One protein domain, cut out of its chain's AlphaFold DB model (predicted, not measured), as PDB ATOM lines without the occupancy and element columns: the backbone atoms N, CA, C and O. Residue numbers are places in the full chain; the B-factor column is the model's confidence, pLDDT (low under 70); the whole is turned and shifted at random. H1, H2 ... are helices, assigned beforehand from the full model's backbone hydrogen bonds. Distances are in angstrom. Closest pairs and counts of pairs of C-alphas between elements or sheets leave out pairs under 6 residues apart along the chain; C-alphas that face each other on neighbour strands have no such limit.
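What this domain is: This is residues 21 to 61, 278 to 311 and 356 to 396 of the 946 residues of the protein "Hypothetical protein" of Polarella glacialis (UniProt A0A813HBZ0). A free arm, residues 21 to 38 of H1, sticks out from a body in which H2 crosses two long helices, H3 and H4, that lie side by side and run opposite ways. The printed part has 116 residues with four named helices, H1 to H4 in chain order, and no named strand: all helix. It is loose, with a radius of gyration of the C-alphas of 18.4 A, and spans 61 by 45 by 14 A.

How they stand to each other: H1, residues 21 to 41, is close to but not clearly touching H2, residues 43 to 61, about perpendicular at 83 degrees; the closest C-alphas, of Cys 39 and Leu 46, are 7.2 A apart. H2 touches H3, residues 278 to 311, at a steep tilt of 53 degrees, closest at C-alphas 45 and 279, 4.8 A. H2 touches H4, residues 356 to 392, at a steep 64 degrees, closest at C-alphas 52 and 380, 5.4 A. H3 and H4 touch at a shallow 20 degrees, opposite ways, closest at C-alphas 299 and 362, 4.4 A. Every O i to N i+4 pair is within hydrogen-bond range in H1, H2 and H4; in H3, 27 of 30.

Where its parts are: H1 begins at C-alpha 21 (194.331, 141.742, 172.240); H4 ends at C-alpha 392 (185.068, 94.147, 159.418). Lengths are 30.1 A for H1, 27.0 A for H2, 49.2 A for H3 and 53.3 A for H4.

The domain as a whole: C-alphas 311 and 394, the two farthest apart, are 61.2 A apart. The cuts leave gaps of 28.1 A between C-alphas 61 and 278 and 13.3 A between 311 and 356. The link H1 to H2 is tight. No printed residue is under 70 in pLDDT.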
ATOM      1  N   ALA A  21     195.073 141.830 173.499       81.19
ATOM      2  CA  ALA A  21     194.331 141.742 172.240       81.19
ATOM      3  C   ALA A  21     195.180 141.166 171.090       81.19
ATOM      4  O   ALA A  21     194.710 140.295 170.357       81.19
ATOM      5  N   GLY A  22     196.441 141.597 170.957       87.56
ATOM      6  CA  GLY A  22     197.381 141.078 169.962       87.56
ATOM      7  C   GLY A  22     197.703 139.594 170.161       87.56
ATOM      8  O   GLY A  22     197.626 138.816 169.211       87.56
ATOM      9  N   CYS A  23     197.986 139.174 171.398       85.88
ATOM     10  CA  CYS A  23     198.215 137.769 171.743       85.88
ATOM     11  C   CYS A  23     196.969 136.902 171.497       85.88
ATOM     12  O   CYS A  23     197.092 135.812 170.940       85.88
ATOM     13  N   THR A  24     195.771 137.381 171.847       81.75
ATOM     14  CA  THR A  24     194.509 136.677 171.571       81.75
ATOM     15  C   THR A  24     194.249 136.564 170.067       81.75
ATOM     16  O   THR A  24     193.921 135.480 169.590       81.75
ATOM     17  N   GLY A  25     194.458 137.636 169.296       88.31
ATOM     18  CA  GLY A  25     194.335 137.617 167.837       88.31
ATOM     19  C   GLY A  25     195.311 136.638 167.177       88.31
ATOM     20  O   GLY A  25     194.901 135.820 166.355       88.31
ATOM     21  N   ALA A  26     196.581 136.648 167.591       90.00
ATOM     22  CA  ALA A  26     197.586 135.700 167.113       90.00
ATOM     23  C   ALA A  26     197.226 134.244 167.462       90.00
ATOM     24  O   ALA A  26     197.320 133.370 166.600       90.00
ATOM     25  N   ALA A  27     196.753 133.980 168.683       87.31
ATOM     26  CA  ALA A  27     196.307 132.650 169.100       87.31
ATOM     27  C   ALA A  27     195.098 132.153 168.283       87.31
ATOM     28  O   ALA A  27     195.072 130.991 167.880       87.31
ATOM     29  N   LEU A  28     194.133 133.029 167.977       89.56
ATOM     30  CA  LEU A  28     192.983 132.701 167.125       89.56
ATOM     31  C   LEU A  28     193.397 132.421 165.671       89.56
ATOM     32  O   LEU A  28     192.913 131.458 165.080       89.56
ATOM     33  N   VAL A  29     194.323 133.202 165.102       91.75
ATOM     34  CA  VAL A  29     194.840 132.981 163.738       91.75
ATOM     35  C   VAL A  29     195.643 131.679 163.647       91.75
ATOM     36  O   VAL A  29     195.423 130.890 162.727       91.75
ATOM     37  N   LEU A  30     196.526 131.406 164.613       91.69
ATOM     38  CA  LEU A  30     197.292 130.155 164.672       91.69
ATOM     39  C   LEU A  30     196.381 128.940 164.906       91.69
ATOM     40  O   LEU A  30     196.554 127.916 164.247       91.69
ATOM     41  N   GLY A  31     195.374 129.065 165.776       88.31
ATOM     42  CA  GLY A  31     194.351 128.040 165.986       88.31
ATOM     43  C   GLY A  31     193.522 127.768 164.727       88.31
ATOM     44  O   GLY A  31     193.310 126.610 164.372       88.31
ATOM     45  N   GLY A  32     193.124 128.816 164.000       88.00
ATOM     46  CA  GLY A  32     192.426 128.707 162.717       88.00
ATOM     47  C   GLY A  32     193.270 128.032 161.630       88.00
ATOM     48  O   GLY A  32     192.776 127.150 160.929       88.00
ATOM     49  N   LEU A  33     194.558 128.372 161.528       91.19
ATOM     50  CA  LEU A  33     195.503 127.709 160.621       91.19
ATOM     51  C   LEU A  33     195.701 126.230 160.978       91.19
ATOM     52  O   LEU A  33     195.612 125.375 160.098       91.19
ATOM     53  N   ALA A  34     195.905 125.909 162.259       86.94
ATOM     54  CA  ALA A  34     196.018 124.528 162.728       86.94
ATOM     55  C   ALA A  34     194.733 123.723 162.456       86.94
ATOM     56  O   ALA A  34     194.803 122.577 162.011       86.94
ATOM     57  N   PHE A  35     193.559 124.335 162.644       85.31
ATOM     58  CA  PHE A  35     192.266 123.736 162.321       85.31
ATOM     59  C   PHE A  35     192.092 123.488 160.814       85.31
ATOM     60  O   PHE A  35     191.666 122.403 160.422       85.31
ATOM     61  N   LEU A  36     192.475 124.437 159.953       87.88
ATOM     62  CA  LEU A  36     192.441 124.262 158.495       87.88
ATOM     63  C   LEU A  36     193.391 123.150 158.027       87.88
ATOM     64  O   LEU A  36     192.998 122.315 157.211       87.88
ATOM     65  N   ILE A  37     194.610 123.086 158.573       88.06
ATOM     66  CA  ILE A  37     195.567 122.002 158.300       88.06
ATOM     67  C   ILE A  37     194.988 120.655 158.755       88.06
ATOM     68  O   ILE A  37     195.014 119.692 157.987       88.06
ATOM     69  N   CYS A  38     194.393 120.594 159.950       83.81
ATOM     70  CA  CYS A  38     193.709 119.403 160.455       83.81
ATOM     71  C   CYS A  38     192.578 118.958 159.511       83.81
ATOM     72  O   CYS A  38     192.549 117.802 159.101       83.81
ATOM     73  N   CYS A  39     191.716 119.877 159.065       83.81
ATOM     74  CA  CYS A  39     190.648 119.598 158.100       83.81
ATOM     75  C   CYS A  39     191.166 119.117 156.733       83.81
ATOM     76  O   CYS A  39     190.535 118.264 156.109       83.81
ATOM     77  N   MET A  40     192.317 119.615 156.261       87.62
ATOM     78  CA  MET A  40     192.941 119.131 155.022       87.62
ATOM     79  C   MET A  40     193.516 117.717 155.170       87.62
ATOM     80  O   MET A  40     193.292 116.881 154.294       87.62
ATOM     81  N   VAL A  41     194.201 117.417 156.279       85.94
ATOM     82  CA  VAL A  41     194.725 116.069 156.576       85.94
ATOM     83  C   VAL A  41     193.576 115.077 156.795       85.94
ATOM     84  O   VAL A  41     193.562 113.990 156.217       85.94
ATOM     85  N   ALA A  42     192.556 115.475 157.554       86.75
ATOM     86  CA  ALA A  42     191.373 114.675 157.851       86.75
ATOM     87  C   ALA A  42     190.340 114.634 156.709       86.75
ATOM     88  O   ALA A  42     189.275 114.051 156.893       86.75
ATOM     89  N   ARG A  43     190.613 115.202 155.521       89.25
ATOM     90  CA  ARG A  43     189.623 115.387 154.435       89.25
ATOM     91  C   ARG A  43     188.863 114.111 154.035       89.25
ATOM     92  O   ARG A  43     187.703 114.200 153.644       89.25
ATOM     93  N   ARG A  44     189.484 112.927 154.143       87.38
ATOM     94  CA  ARG A  44     188.803 111.634 153.914       87.38
ATOM     95  C   ARG A  44     187.821 111.293 155.041       87.38
ATOM     96  O   ARG A  44     186.669 110.988 154.757       87.38
ATOM     97  N   SER A  45     188.247 111.409 156.300       89.00
ATOM     98  CA  SER A  45     187.388 111.233 157.481       89.00
ATOM     99  C   SER A  45     186.253 112.259 157.527       89.00
ATOM    100  O   SER A  45     185.134 111.904 157.870       89.00
ATOM    101  N   LEU A  46     186.527 113.508 157.133       89.31
ATOM    102  CA  LEU A  46     185.548 114.589 156.992       89.31
ATOM    103  C   LEU A  46     184.465 114.231 155.964       89.31
ATOM    104  O   LEU A  46     183.289 114.440 156.235       89.31
ATOM    105  N   ALA A  47     184.842 113.663 154.813       91.62
ATOM    106  CA  ALA A  47     183.879 113.226 153.800       91.62
ATOM    107  C   ALA A  47     182.988 112.081 154.313       91.62
ATOM    108  O   ALA A  47     181.770 112.169 154.196       91.62
ATOM    109  N   VAL A  48     183.570 111.057 154.951       91.69
ATOM    110  CA  VAL A  48     182.793 109.952 155.546       91.69
ATOM    111  C   VAL A  48     181.867 110.460 156.655       91.69
ATOM    112  O   VAL A  48     180.697 110.100 156.676       91.69
ATOM    113  N   ALA A  49     182.345 111.332 157.546       92.38
ATOM    114  CA  ALA A  49     181.531 111.906 158.618       92.38
ATOM    115  C   ALA A  49     180.423 112.845 158.098       92.38
ATOM    116  O   ALA A  49     179.312 112.831 158.625       92.38
ATOM    117  N   SER A  50     180.686 113.610 157.032       92.38
ATOM    118  CA  SER A  50     179.676 114.421 156.339       92.38
ATOM    119  C   SER A  50     178.582 113.548 155.717       92.38
ATOM    120  O   SER A  50     177.400 113.825 155.909       92.38
ATOM    121  N   ASP A  51     178.959 112.466 155.030       93.19
ATOM    122  CA  ASP A  51     177.998 111.517 154.461       93.19
ATOM    123  C   ASP A  51     177.228 110.776 155.576       93.19
ATOM    124  O   ASP A  51     176.018 110.617 155.459       93.19
ATOM    125  N   CYS A  52     177.862 110.422 156.708       93.19
ATOM    126  CA  CYS A  52     177.165 109.866 157.882       93.19
ATOM    127  C   CYS A  52     176.048 110.797 158.376       93.19
ATOM    128  O   CYS A  52     174.954 110.336 158.694       93.19
ATOM    129  N   ILE A  53     176.310 112.107 158.445       93.56
ATOM    130  CA  ILE A  53     175.322 113.109 158.872       93.56
ATOM    131  C   ILE A  53     174.225 113.278 157.808       93.56
ATOM    132  O   ILE A  53     173.050 113.342 158.160       93.56
ATOM    133  N   SER A  54     174.577 113.269 156.517       93.44
ATOM    134  CA  SER A  54     173.614 113.320 155.406       93.44
ATOM    135  C   SER A  54     172.646 112.129 155.419       93.44
ATOM    136  O   SER A  54     171.429 112.319 155.403       93.44
ATOM    137  N   GLU A  55     173.166 110.904 155.536       93.00
ATOM    138  CA  GLU A  55     172.340 109.695 155.651       93.00
ATOM    139  C   GLU A  55     171.546 109.667 156.967       93.00
ATOM    140  O   GLU A  55     170.425 109.170 156.993       93.00
ATOM    141  N   SER A  56     172.050 110.273 158.047       93.75
ATOM    142  CA  SER A  56     171.288 110.421 159.299       93.75
ATOM    143  C   SER A  56     170.112 111.389 159.162       93.75
ATOM    144  O   SER A  56     169.047 111.146 159.727       93.75
ATOM    145  N   CYS A  57     170.249 112.459 158.377       92.75
ATOM    146  CA  CYS A  57     169.115 113.307 158.013       92.75
ATOM    147  C   CYS A  57     168.090 112.515 157.182       92.75
ATOM    148  O   CYS A  57     166.898 112.553 157.490       92.75
ATOM    149  N   ALA A  58     168.538 111.751 156.178       90.38
ATOM    150  CA  ALA A  58     167.662 110.902 155.364       90.38
ATOM    151  C   ALA A  58     166.932 109.830 156.204       90.38
ATOM    152  O   ALA A  58     165.731 109.619 156.027       90.38
ATOM    153  N   LEU A  59     167.625 109.221 157.169       90.94
ATOM    154  CA  LEU A  59     167.076 108.304 158.167       90.94
ATOM    155  C   LEU A  59     165.975 108.969 159.010       90.94
ATOM    156  O   LEU A  59     164.894 108.401 159.146       90.94
ATOM    157  N   LEU A  60     166.226 110.161 159.569       91.12
ATOM    158  CA  LEU A  60     165.264 110.858 160.434       91.12
ATOM    159  C   LEU A  60     164.021 111.333 159.670       91.12
ATOM    160  O   LEU A  60     162.910 111.158 160.167       91.12
ATOM    161  N   PHE A  61     164.177 111.871 158.455       89.06
ATOM    162  CA  PHE A  61     163.033 112.194 157.591       89.06
ATOM    163  C   PHE A  61     162.287 110.936 157.121       89.06
ATOM    164  O   PHE A  61     161.072 110.968 156.934       89.06
ATOM    165  N   GLY A 278     190.394 107.442 163.655       88.88
ATOM    166  CA  GLY A 278     190.451 108.688 162.885       88.88
ATOM    167  C   GLY A 278     189.114 109.135 162.272       88.88
ATOM    168  O   GLY A 278     188.898 110.336 162.122       88.88
ATOM    169  N   VAL A 279     188.202 108.212 161.941       91.19
ATOM    170  CA  VAL A 279     186.849 108.563 161.454       91.19
ATOM    171  C   VAL A 279     185.893 108.763 162.623       91.19
ATOM    172  O   VAL A 279     185.152 109.742 162.654       91.19
ATOM    173  N   VAL A 280     185.972 107.884 163.626       93.31
ATOM    174  CA  VAL A 280     185.185 107.953 164.869       93.31
ATOM    175  C   VAL A 280     185.388 109.292 165.588       93.31
ATOM    176  O   VAL A 280     184.419 109.932 166.001       93.31
ATOM    177  N   SER A 281     186.643 109.742 165.690       90.69
ATOM    178  CA  SER A 281     187.010 111.046 166.252       90.69
ATOM    179  C   SER A 281     186.442 112.200 165.421       90.69
ATOM    180  O   SER A 281     185.791 113.087 165.973       90.69
ATOM    181  N   MET A 282     186.595 112.156 164.091       91.19
ATOM    182  CA  MET A 282     186.116 113.225 163.209       91.19
ATOM    183  C   MET A 282     184.591 113.375 163.248       91.19
ATOM    184  O   MET A 282     184.091 114.493 163.363       91.19
ATOM    185  N   LEU A 283     183.847 112.263 163.228       93.06
ATOM    186  CA  LEU A 283     182.394 112.294 163.378       93.06
ATOM    187  C   LEU A 283     181.986 112.809 164.763       93.06
ATOM    188  O   LEU A 283     181.093 113.643 164.862       93.06
ATOM    189  N   SER A 284     182.661 112.371 165.829       91.25
ATOM    190  CA  SER A 284     182.373 112.846 167.189       91.25
ATOM    191  C   SER A 284     182.615 114.352 167.343       91.25
ATOM    192  O   SER A 284     181.817 115.032 167.987       91.25
ATOM    193  N   PHE A 285     183.665 114.885 166.711       90.62
ATOM    194  CA  PHE A 285     183.944 116.321 166.659       90.62
ATOM    195  C   PHE A 285     182.868 117.090 165.876       90.62
ATOM    196  O   PHE A 285     182.310 118.055 166.396       90.62
ATOM    197  N   MET A 286     182.530 116.647 164.657       89.94
ATOM    198  CA  MET A 286     181.506 117.298 163.829       89.94
ATOM    199  C   MET A 286     180.134 117.292 164.508       89.94
ATOM    200  O   MET A 286     179.514 118.345 164.650       89.94
ATOM    201  N   SER A 287     179.666 116.130 164.971       90.56
ATOM    202  CA  SER A 287     178.362 116.009 165.625       90.56
ATOM    203  C   SER A 287     178.313 116.776 166.948       90.56
ATOM    204  O   SER A 287     177.286 117.375 167.261       90.56
ATOM    205  N   GLY A 288     179.426 116.845 167.689       89.56
ATOM    206  CA  GLY A 288     179.563 117.703 168.868       89.56
ATOM    207  C   GLY A 288     179.419 119.193 168.540       89.56
ATOM    208  O   GLY A 288     178.659 119.893 169.209       89.56
ATOM    209  N   LEU A 289     180.073 119.666 167.472       88.88
ATOM    210  CA  LEU A 289     179.950 121.046 166.991       88.88
ATOM    211  C   LEU A 289     178.505 121.374 166.580       88.88
ATOM    212  O   LEU A 289     177.978 122.403 167.002       88.88
ATOM    213  N   PHE A 290     177.835 120.488 165.835       88.06
ATOM    214  CA  PHE A 290     176.424 120.665 165.469       88.06
ATOM    215  C   PHE A 290     175.492 120.644 166.691       88.06
ATOM    216  O   PHE A 290     174.628 121.512 166.803       88.06
ATOM    217  N   CYS A 291     175.687 119.723 167.642       90.56
ATOM    218  CA  CYS A 291     174.887 119.640 168.872       90.56
ATOM    219  C   CYS A 291     175.072 120.832 169.822       90.56
ATOM    220  O   CYS A 291     174.221 121.040 170.689       90.56
ATOM    221  N   PHE A 292     176.161 121.593 169.690       89.75
ATOM    222  CA  PHE A 292     176.413 122.803 170.472       89.75
ATOM    223  C   PHE A 292     175.953 124.071 169.740       89.75
ATOM    224  O   PHE A 292     175.127 124.820 170.258       89.75
ATOM    225  N   ALA A 293     176.446 124.307 168.521       90.19
ATOM    226  CA  ALA A 293     176.167 125.533 167.776       90.19
ATOM    227  C   ALA A 293     174.748 125.565 167.180       90.19
ATOM    228  O   ALA A 293     174.133 126.629 167.121       90.19
ATOM    229  N   GLY A 294     174.207 124.410 166.774       90.44
ATOM    230  CA  GLY A 294     172.882 124.293 166.161       90.44
ATOM    231  C   GLY A 294     171.745 124.792 167.061       90.44
ATOM    232  O   GLY A 294     171.018 125.695 166.642       90.44
ATOM    233  N   PRO A 295     171.598 124.287 168.304       91.50
ATOM    234  CA  PRO A 295     170.542 124.740 169.204       91.50
ATOM    235  C   PRO A 295     170.668 126.218 169.577       91.50
ATOM    236  O   PRO A 295     169.657 126.911 169.661       91.50
ATOM    237  N   LEU A 296     171.895 126.723 169.751       91.19
ATOM    238  CA  LEU A 296     172.145 128.136 170.049       91.19
ATOM    239  C   LEU A 296     171.725 129.046 168.885       91.19
ATOM    240  O   LEU A 296     171.035 130.038 169.111       91.19
ATOM    241  N   ALA A 297     172.072 128.690 167.645       90.50
ATOM    242  CA  ALA A 297     171.667 129.443 166.460       90.50
ATOM    243  C   ALA A 297     170.141 129.427 166.259       90.50
ATOM    244  O   ALA A 297     169.541 130.472 166.013       90.50
ATOM    245  N   ILE A 298     169.499 128.264 166.418       92.25
ATOM    246  CA  ILE A 298     168.041 128.117 166.288       92.25
ATOM    247  C   ILE A 298     167.307 128.898 167.393       92.25
ATOM    248  O   ILE A 298     166.342 129.603 167.103       92.25
ATOM    249  N   SER A 299     167.797 128.839 168.634       93.31
ATOM    250  CA  SER A 299     167.278 129.613 169.771       93.31
ATOM    251  C   SER A 299     167.400 131.128 169.552       93.31
ATOM    252  O   SER A 299     166.437 131.862 169.772       93.31
ATOM    253  N   ALA A 300     168.538 131.601 169.032       90.12
ATOM    254  CA  ALA A 300     168.749 133.015 168.722       90.12
ATOM    255  C   ALA A 300     167.839 133.514 167.585       90.12
ATOM    256  O   ALA A 300     167.263 134.595 167.687       90.12
ATOM    257  N   VAL A 301     167.652 132.721 166.521       91.06
ATOM    258  CA  VAL A 301     166.705 133.055 165.441       91.06
ATOM    259  C   VAL A 301     165.268 133.085 165.967       91.06
ATOM    260  O   VAL A 301     164.543 134.032 165.671       91.06
ATOM    261  N   ALA A 302     164.867 132.113 166.793       91.00
ATOM    262  CA  ALA A 302     163.541 132.088 167.412       91.00
ATOM    263  C   ALA A 302     163.293 133.307 168.320       91.00
ATOM    264  O   ALA A 302     162.232 133.921 168.225       91.00
ATOM    265  N   TYR A 303     164.283 133.705 169.130       92.62
ATOM    266  CA  TYR A 303     164.230 134.930 169.935       92.62
ATOM    267  C   TYR A 303     164.006 136.170 169.059       92.62
ATOM    268  O   TYR A 303     163.064 136.927 169.281       92.62
ATOM    269  N   CYS A 304     164.839 136.357 168.029       89.44
ATOM    270  CA  CYS A 304     164.760 137.514 167.136       89.44
ATOM    271  C   CYS A 304     163.446 137.560 166.342       89.44
ATOM    272  O   CYS A 304     162.871 138.635 166.187       89.44
ATOM    273  N   MET A 305     162.942 136.414 165.869       89.19
ATOM    274  CA  MET A 305     161.651 136.340 165.179       89.19
ATOM    275  C   MET A 305     160.483 136.674 166.111       89.19
ATOM    276  O   MET A 305     159.618 137.457 165.725       89.19
ATOM    277  N   ALA A 306     160.470 136.137 167.335       88.94
ATOM    278  CA  ALA A 306     159.437 136.445 168.320       88.94
ATOM    279  C   ALA A 306     159.468 137.930 168.718       88.94
ATOM    280  O   ALA A 306     158.444 138.603 168.641       88.94
ATOM    281  N   ALA A 307     160.644 138.470 169.051       87.00
ATOM    282  CA  ALA A 307     160.813 139.882 169.393       87.00
ATOM    283  C   ALA A 307     160.390 140.820 168.245       87.00
ATOM    284  O   ALA A 307     159.737 141.833 168.490       87.00
ATOM    285  N   HIS A 308     160.702 140.476 166.990       86.69
ATOM    286  CA  HIS A 308     160.285 141.271 165.833       86.69
ATOM    287  C   HIS A 308     158.774 141.180 165.567       86.69
ATOM    288  O   HIS A 308     158.153 142.203 165.294       86.69
ATOM    289  N   ALA A 309     158.162 139.999 165.706       83.62
ATOM    290  CA  ALA A 309     156.712 139.832 165.578       83.62
ATOM    291  C   ALA A 309     155.940 140.605 166.665       83.62
ATOM    292  O   ALA A 309     154.942 141.257 166.369       83.62
ATOM    293  N   LEU A 310     156.440 140.596 167.905       83.00
ATOM    294  CA  LEU A 310     155.870 141.357 169.020       83.00
ATOM    295  C   LEU A 310     156.019 142.870 168.810       83.00
ATOM    296  O   LEU A 310     155.070 143.610 169.044       83.00
ATOM    297  N   ALA A 311     157.166 143.334 168.303       83.12
ATOM    298  CA  ALA A 311     157.355 144.736 167.925       83.12
ATOM    299  C   ALA A 311     156.452 145.161 166.747       83.12
ATOM    300  O   ALA A 311     155.992 146.302 166.707       83.12
ATOM    301  N   MET A 356     159.663 138.093 177.827       88.06
ATOM    302  CA  MET A 356     159.285 136.772 178.345       88.06
ATOM    303  C   MET A 356     158.709 135.871 177.250       88.06
ATOM    304  O   MET A 356     159.025 134.682 177.214       88.06
ATOM    305  N   VAL A 357     157.922 136.424 176.321       88.00
ATOM    306  CA  VAL A 357     157.403 135.671 175.165       88.00
ATOM    307  C   VAL A 357     158.546 135.272 174.222       88.00
ATOM    308  O   VAL A 357     158.631 134.112 173.813       88.00
ATOM    309  N   ALA A 358     159.480 136.185 173.933       89.19
ATOM    310  CA  ALA A 358     160.657 135.885 173.119       89.19
ATOM    311  C   ALA A 358     161.597 134.864 173.793       89.19
ATOM    312  O   ALA A 358     162.096 133.952 173.130       89.19
ATOM    313  N   LEU A 359     161.788 134.948 175.115       92.38
ATOM    314  CA  LEU A 359     162.570 133.990 175.904       92.38
ATOM    315  C   LEU A 359     161.915 132.598 175.964       92.38
ATOM    316  O   LEU A 359     162.617 131.586 175.893       92.38
ATOM    317  N   ALA A 360     160.584 132.527 176.057       88.81
ATOM    318  CA  ALA A 360     159.831 131.274 176.011       88.81
ATOM    319  C   ALA A 360     159.915 130.609 174.625       88.81
ATOM    320  O   ALA A 360     160.171 129.403 174.532       88.81
ATOM    321  N   ALA A 361     159.784 131.394 173.548       89.25
ATOM    322  CA  ALA A 361     159.980 130.923 172.176       89.25
ATOM    323  C   ALA A 361     161.408 130.394 171.956       89.25
ATOM    324  O   ALA A 361     161.585 129.282 171.454       89.25
ATOM    325  N   ALA A 362     162.424 131.137 172.409       91.81
ATOM    326  CA  ALA A 362     163.828 130.736 172.343       91.81
ATOM    327  C   ALA A 362     164.099 129.435 173.117       91.81
ATOM    328  O   ALA A 362     164.726 128.513 172.598       91.81
ATOM    329  N   SER A 363     163.562 129.317 174.335       88.88
ATOM    330  CA  SER A 363     163.724 128.142 175.198       88.88
ATOM    331  C   SER A 363     163.043 126.897 174.617       88.88
ATOM    332  O   SER A 363     163.626 125.813 174.612       88.88
ATOM    333  N   THR A 364     161.847 127.047 174.043       87.88
ATOM    334  CA  THR A 364     161.147 125.956 173.345       87.88
ATOM    335  C   THR A 364     161.915 125.524 172.094       87.88
ATOM    336  O   THR A 364     162.133 124.331 171.878       87.88
ATOM    337  N   ALA A 365     162.411 126.481 171.302       90.62
ATOM    338  CA  ALA A 365     163.236 126.205 170.129       90.62
ATOM    339  C   ALA A 365     164.569 125.523 170.496       90.62
ATOM    340  O   ALA A 365     164.996 124.598 169.800       90.62
ATOM    341  N   LEU A 366     165.199 125.910 171.612       91.56
ATOM    342  CA  LEU A 366     166.404 125.279 172.158       91.56
ATOM    343  C   LEU A 366     166.146 123.815 172.550       91.56
ATOM    344  O   LEU A 366     166.923 122.938 172.176       91.56
ATOM    345  N   LEU A 367     165.045 123.533 173.254       87.75
ATOM    346  CA  LEU A 367     164.672 122.175 173.667       87.75
ATOM    347  C   LEU A 367     164.364 121.271 172.464       87.75
ATOM    348  O   LEU A 367     164.916 120.173 172.361       87.75
ATOM    349  N   VAL A 368     163.541 121.742 171.519       88.75
ATOM    350  CA  VAL A 368     163.167 120.975 170.317       88.75
ATOM    351  C   VAL A 368     164.384 120.714 169.426       88.75
ATOM    352  O   VAL A 368     164.620 119.573 169.026       88.75
ATOM    353  N   SER A 369     165.208 121.731 169.153       92.19
ATOM    354  CA  SER A 369     166.426 121.550 168.349       92.19
ATOM    355  C   SER A 369     167.449 120.641 169.032       92.19
ATOM    356  O   SER A 369     168.072 119.817 168.358       92.19
ATOM    357  N   ARG A 370     167.585 120.705 170.365       89.94
ATOM    358  CA  ARG A 370     168.449 119.788 171.118       89.94
ATOM    359  C   ARG A 370     167.949 118.347 171.053       89.94
ATOM    360  O   ARG A 370     168.780 117.456 170.890       89.94
ATOM    361  N   ALA A 371     166.640 118.102 171.122       88.50
ATOM    362  CA  ALA A 371     166.067 116.769 170.928       88.50
ATOM    363  C   ALA A 371     166.382 116.219 169.523       88.50
ATOM    364  O   ALA A 371     166.992 115.154 169.406       88.50
ATOM    365  N   VAL A 372     166.070 116.979 168.464       91.12
ATOM    366  CA  VAL A 372     166.330 116.586 167.064       91.12
ATOM    367  C   VAL A 372     167.813 116.287 166.822       91.12
ATOM    368  O   VAL A 372     168.152 115.242 166.267       91.12
ATOM    369  N   LEU A 373     168.717 117.160 167.279       93.94
ATOM    370  CA  LEU A 373     170.157 116.977 167.074       93.94
ATOM    371  C   LEU A 373     170.747 115.837 167.919       93.94
ATOM    372  O   LEU A 373     171.727 115.227 167.503       93.94
ATOM    373  N   THR A 374     170.126 115.477 169.046       92.12
ATOM    374  CA  THR A 374     170.522 114.290 169.828       92.12
ATOM    375  C   THR A 374     170.149 112.993 169.103       92.12
ATOM    376  O   THR A 374     170.962 112.071 169.045       92.12
ATOM    377  N   ALA A 375     168.969 112.942 168.472       94.88
ATOM    378  CA  ALA A 375     168.606 111.831 167.591       94.88
ATOM    379  C   ALA A 375     169.548 111.736 166.375       94.88
ATOM    380  O   ALA A 375     169.959 110.635 166.014       94.88
ATOM    381  N   LEU A 376     169.945 112.873 165.787       95.25
ATOM    382  CA  LEU A 376     170.889 112.928 164.662       95.25
ATOM    383  C   LEU A 376     172.295 112.428 165.046       95.25
ATOM    384  O   LEU A 376     172.890 111.645 164.312       95.25
ATOM    385  N   ASP A 377     172.814 112.837 166.206       95.25
ATOM    386  CA  ASP A 377     174.119 112.415 166.737       95.25
ATOM    387  C   ASP A 377     174.163 110.904 167.046       95.25
ATOM    388  O   ASP A 377     175.129 110.216 166.704       95.25
ATOM    389  N   GLY A 378     173.096 110.358 167.641       96.06
ATOM    390  CA  GLY A 378     172.963 108.917 167.885       96.06
ATOM    391  C   GLY A 378     172.780 108.093 166.603       96.06
ATOM    392  O   GLY A 378     173.415 107.046 166.451       96.06
ATOM    393  N   ALA A 379     171.989 108.594 165.649       96.75
ATOM    394  CA  ALA A 379     171.849 108.007 164.318       96.75
ATOM    395  C   ALA A 379     173.194 107.958 163.579       96.75
ATOM    396  O   ALA A 379     173.605 106.890 163.130       96.75
ATOM    397  N   ALA A 380     173.935 109.071 163.538       96.81
ATOM    398  CA  ALA A 380     175.199 109.157 162.812       96.81
ATOM    399  C   ALA A 380     176.272 108.230 163.392       96.81
ATOM    400  O   ALA A 380     176.954 107.534 162.637       96.81
ATOM    401  N   ARG A 381     176.392 108.153 164.729       96.94
ATOM    402  CA  ARG A 381     177.276 107.164 165.371       96.94
ATOM    403  C   ARG A 381     176.865 105.731 165.044       96.94
ATOM    404  O   ARG A 381     177.748 104.901 164.845       96.94
ATOM    405  N   THR A 382     175.565 105.449 164.967       97.62
ATOM    406  CA  THR A 382     175.074 104.108 164.628       97.62
ATOM    407  C   THR A 382     175.345 103.753 163.171       97.62
ATOM    408  O   THR A 382     175.861 102.669 162.925       97.62
ATOM    409  N   LEU A 383     175.076 104.646 162.212       96.25
ATOM    410  CA  LEU A 383     175.381 104.410 160.794       96.25
ATOM    411  C   LEU A 383     176.882 104.192 160.569       96.25
ATOM    412  O   LEU A 383     177.256 103.255 159.867       96.25
ATOM    413  N   LEU A 384     177.745 104.988 161.218       96.56
ATOM    414  CA  LEU A 384     179.191 104.759 161.170       96.56
ATOM    415  C   LEU A 384     179.563 103.400 161.777       96.56
ATOM    416  O   LEU A 384     180.353 102.678 161.180       96.56
ATOM    417  N   TYR A 385     179.007 103.027 162.935       97.31
ATOM    418  CA  TYR A 385     179.315 101.736 163.557       97.31
ATOM    419  C   TYR A 385     178.839 100.556 162.697       97.31
ATOM    420  O   TYR A 385     179.606  99.623 162.498       97.31
ATOM    421  N   CYS A 386     177.631 100.621 162.125       96.19
ATOM    422  CA  CYS A 386     177.112  99.597 161.212       96.19
ATOM    423  C   CYS A 386     178.007  99.445 159.976       96.19
ATOM    424  O   CYS A 386     178.339  98.323 159.612       96.19
ATOM    425  N   PHE A 387     178.467 100.554 159.386       95.31
ATOM    426  CA  PHE A 387     179.418 100.526 158.273       95.31
ATOM    427  C   PHE A 387     180.787  99.951 158.659       95.31
ATOM    428  O   PHE A 387     181.356  99.176 157.897       95.31
ATOM    429  N   LEU A 388     181.327 100.295 159.832       94.69
ATOM    430  CA  LEU A 388     182.595  99.723 160.300       94.69
ATOM    431  C   LEU A 388     182.468  98.225 160.620       94.69
ATOM    432  O   LEU A 388     183.412  97.473 160.393       94.69
ATOM    433  N   TRP A 389     181.310  97.792 161.117       94.81
ATOM    434  CA  TRP A 389     180.994  96.397 161.429       94.81
ATOM    435  C   TRP A 389     180.888  95.558 160.141       94.81
ATOM    436  O   TRP A 389     181.619  94.585 159.993       94.81
ATOM    437  N   ASP A 390     180.108  96.028 159.164       92.44
ATOM    438  CA  ASP A 390     179.990  95.510 157.786       92.44
ATOM    439  C   ASP A 390     181.378  95.401 157.102       92.44
ATOM    440  O   ASP A 390     181.789  94.341 156.623       92.44
ATOM    441  N   LEU A 391     182.186  96.466 157.201       91.31
ATOM    442  CA  LEU A 391     183.577  96.508 156.731       91.31
ATOM    443  C   LEU A 391     184.487  95.457 157.400       91.31
ATOM    444  O   LEU A 391     185.451  95.001 156.775       91.31
ATOM    445  N   SER A 392     184.214  95.067 158.651       90.06
ATOM    446  CA  SER A 392     185.068  94.147 159.418       90.06
ATOM    447  C   SER A 392     184.964  92.682 158.969       90.06
ATOM    448  O   SER A 392     185.974  91.976 159.002       90.06
ATOM    449  N   ASP A 393     183.823  92.267 158.406       82.81
ATOM    450  CA  ASP A 393     183.631  90.941 157.781       82.81
ATOM    451  C   ASP A 393     184.253  90.850 156.362       82.81
ATOM    452  O   ASP A 393     184.284  89.801 155.691       82.81
ATOM    453  N   GLY A 394     184.824  91.963 155.891       79.38
ATOM    454  CA  GLY A 394     185.533  92.056 154.620       79.38
ATOM    455  C   GLY A 394     184.607  92.186 153.408       79.38
ATOM    456  O   GLY A 394     184.984  91.742 152.319       79.38
ATOM    457  N   ALA A 395     183.417  92.754 153.606       79.94
ATOM    458  CA  ALA A 395     182.436  93.114 152.586       79.94
ATOM    459  C   ALA A 395     181.918  94.551 152.833       79.94
ATOM    460  O   ALA A 395     182.459  95.265 153.675       79.94
ATOM    461  N   VAL A 396     180.937  94.992 152.039       84.88
ATOM    462  CA  VAL A 396     180.058  96.141 152.331       84.88
ATOM    463  C   VAL A 396     178.705  95.799 151.703       84.88
ATOM    464  O   VAL A 396     178.458  96.109 150.533       84.88
TER     465      VAL A 396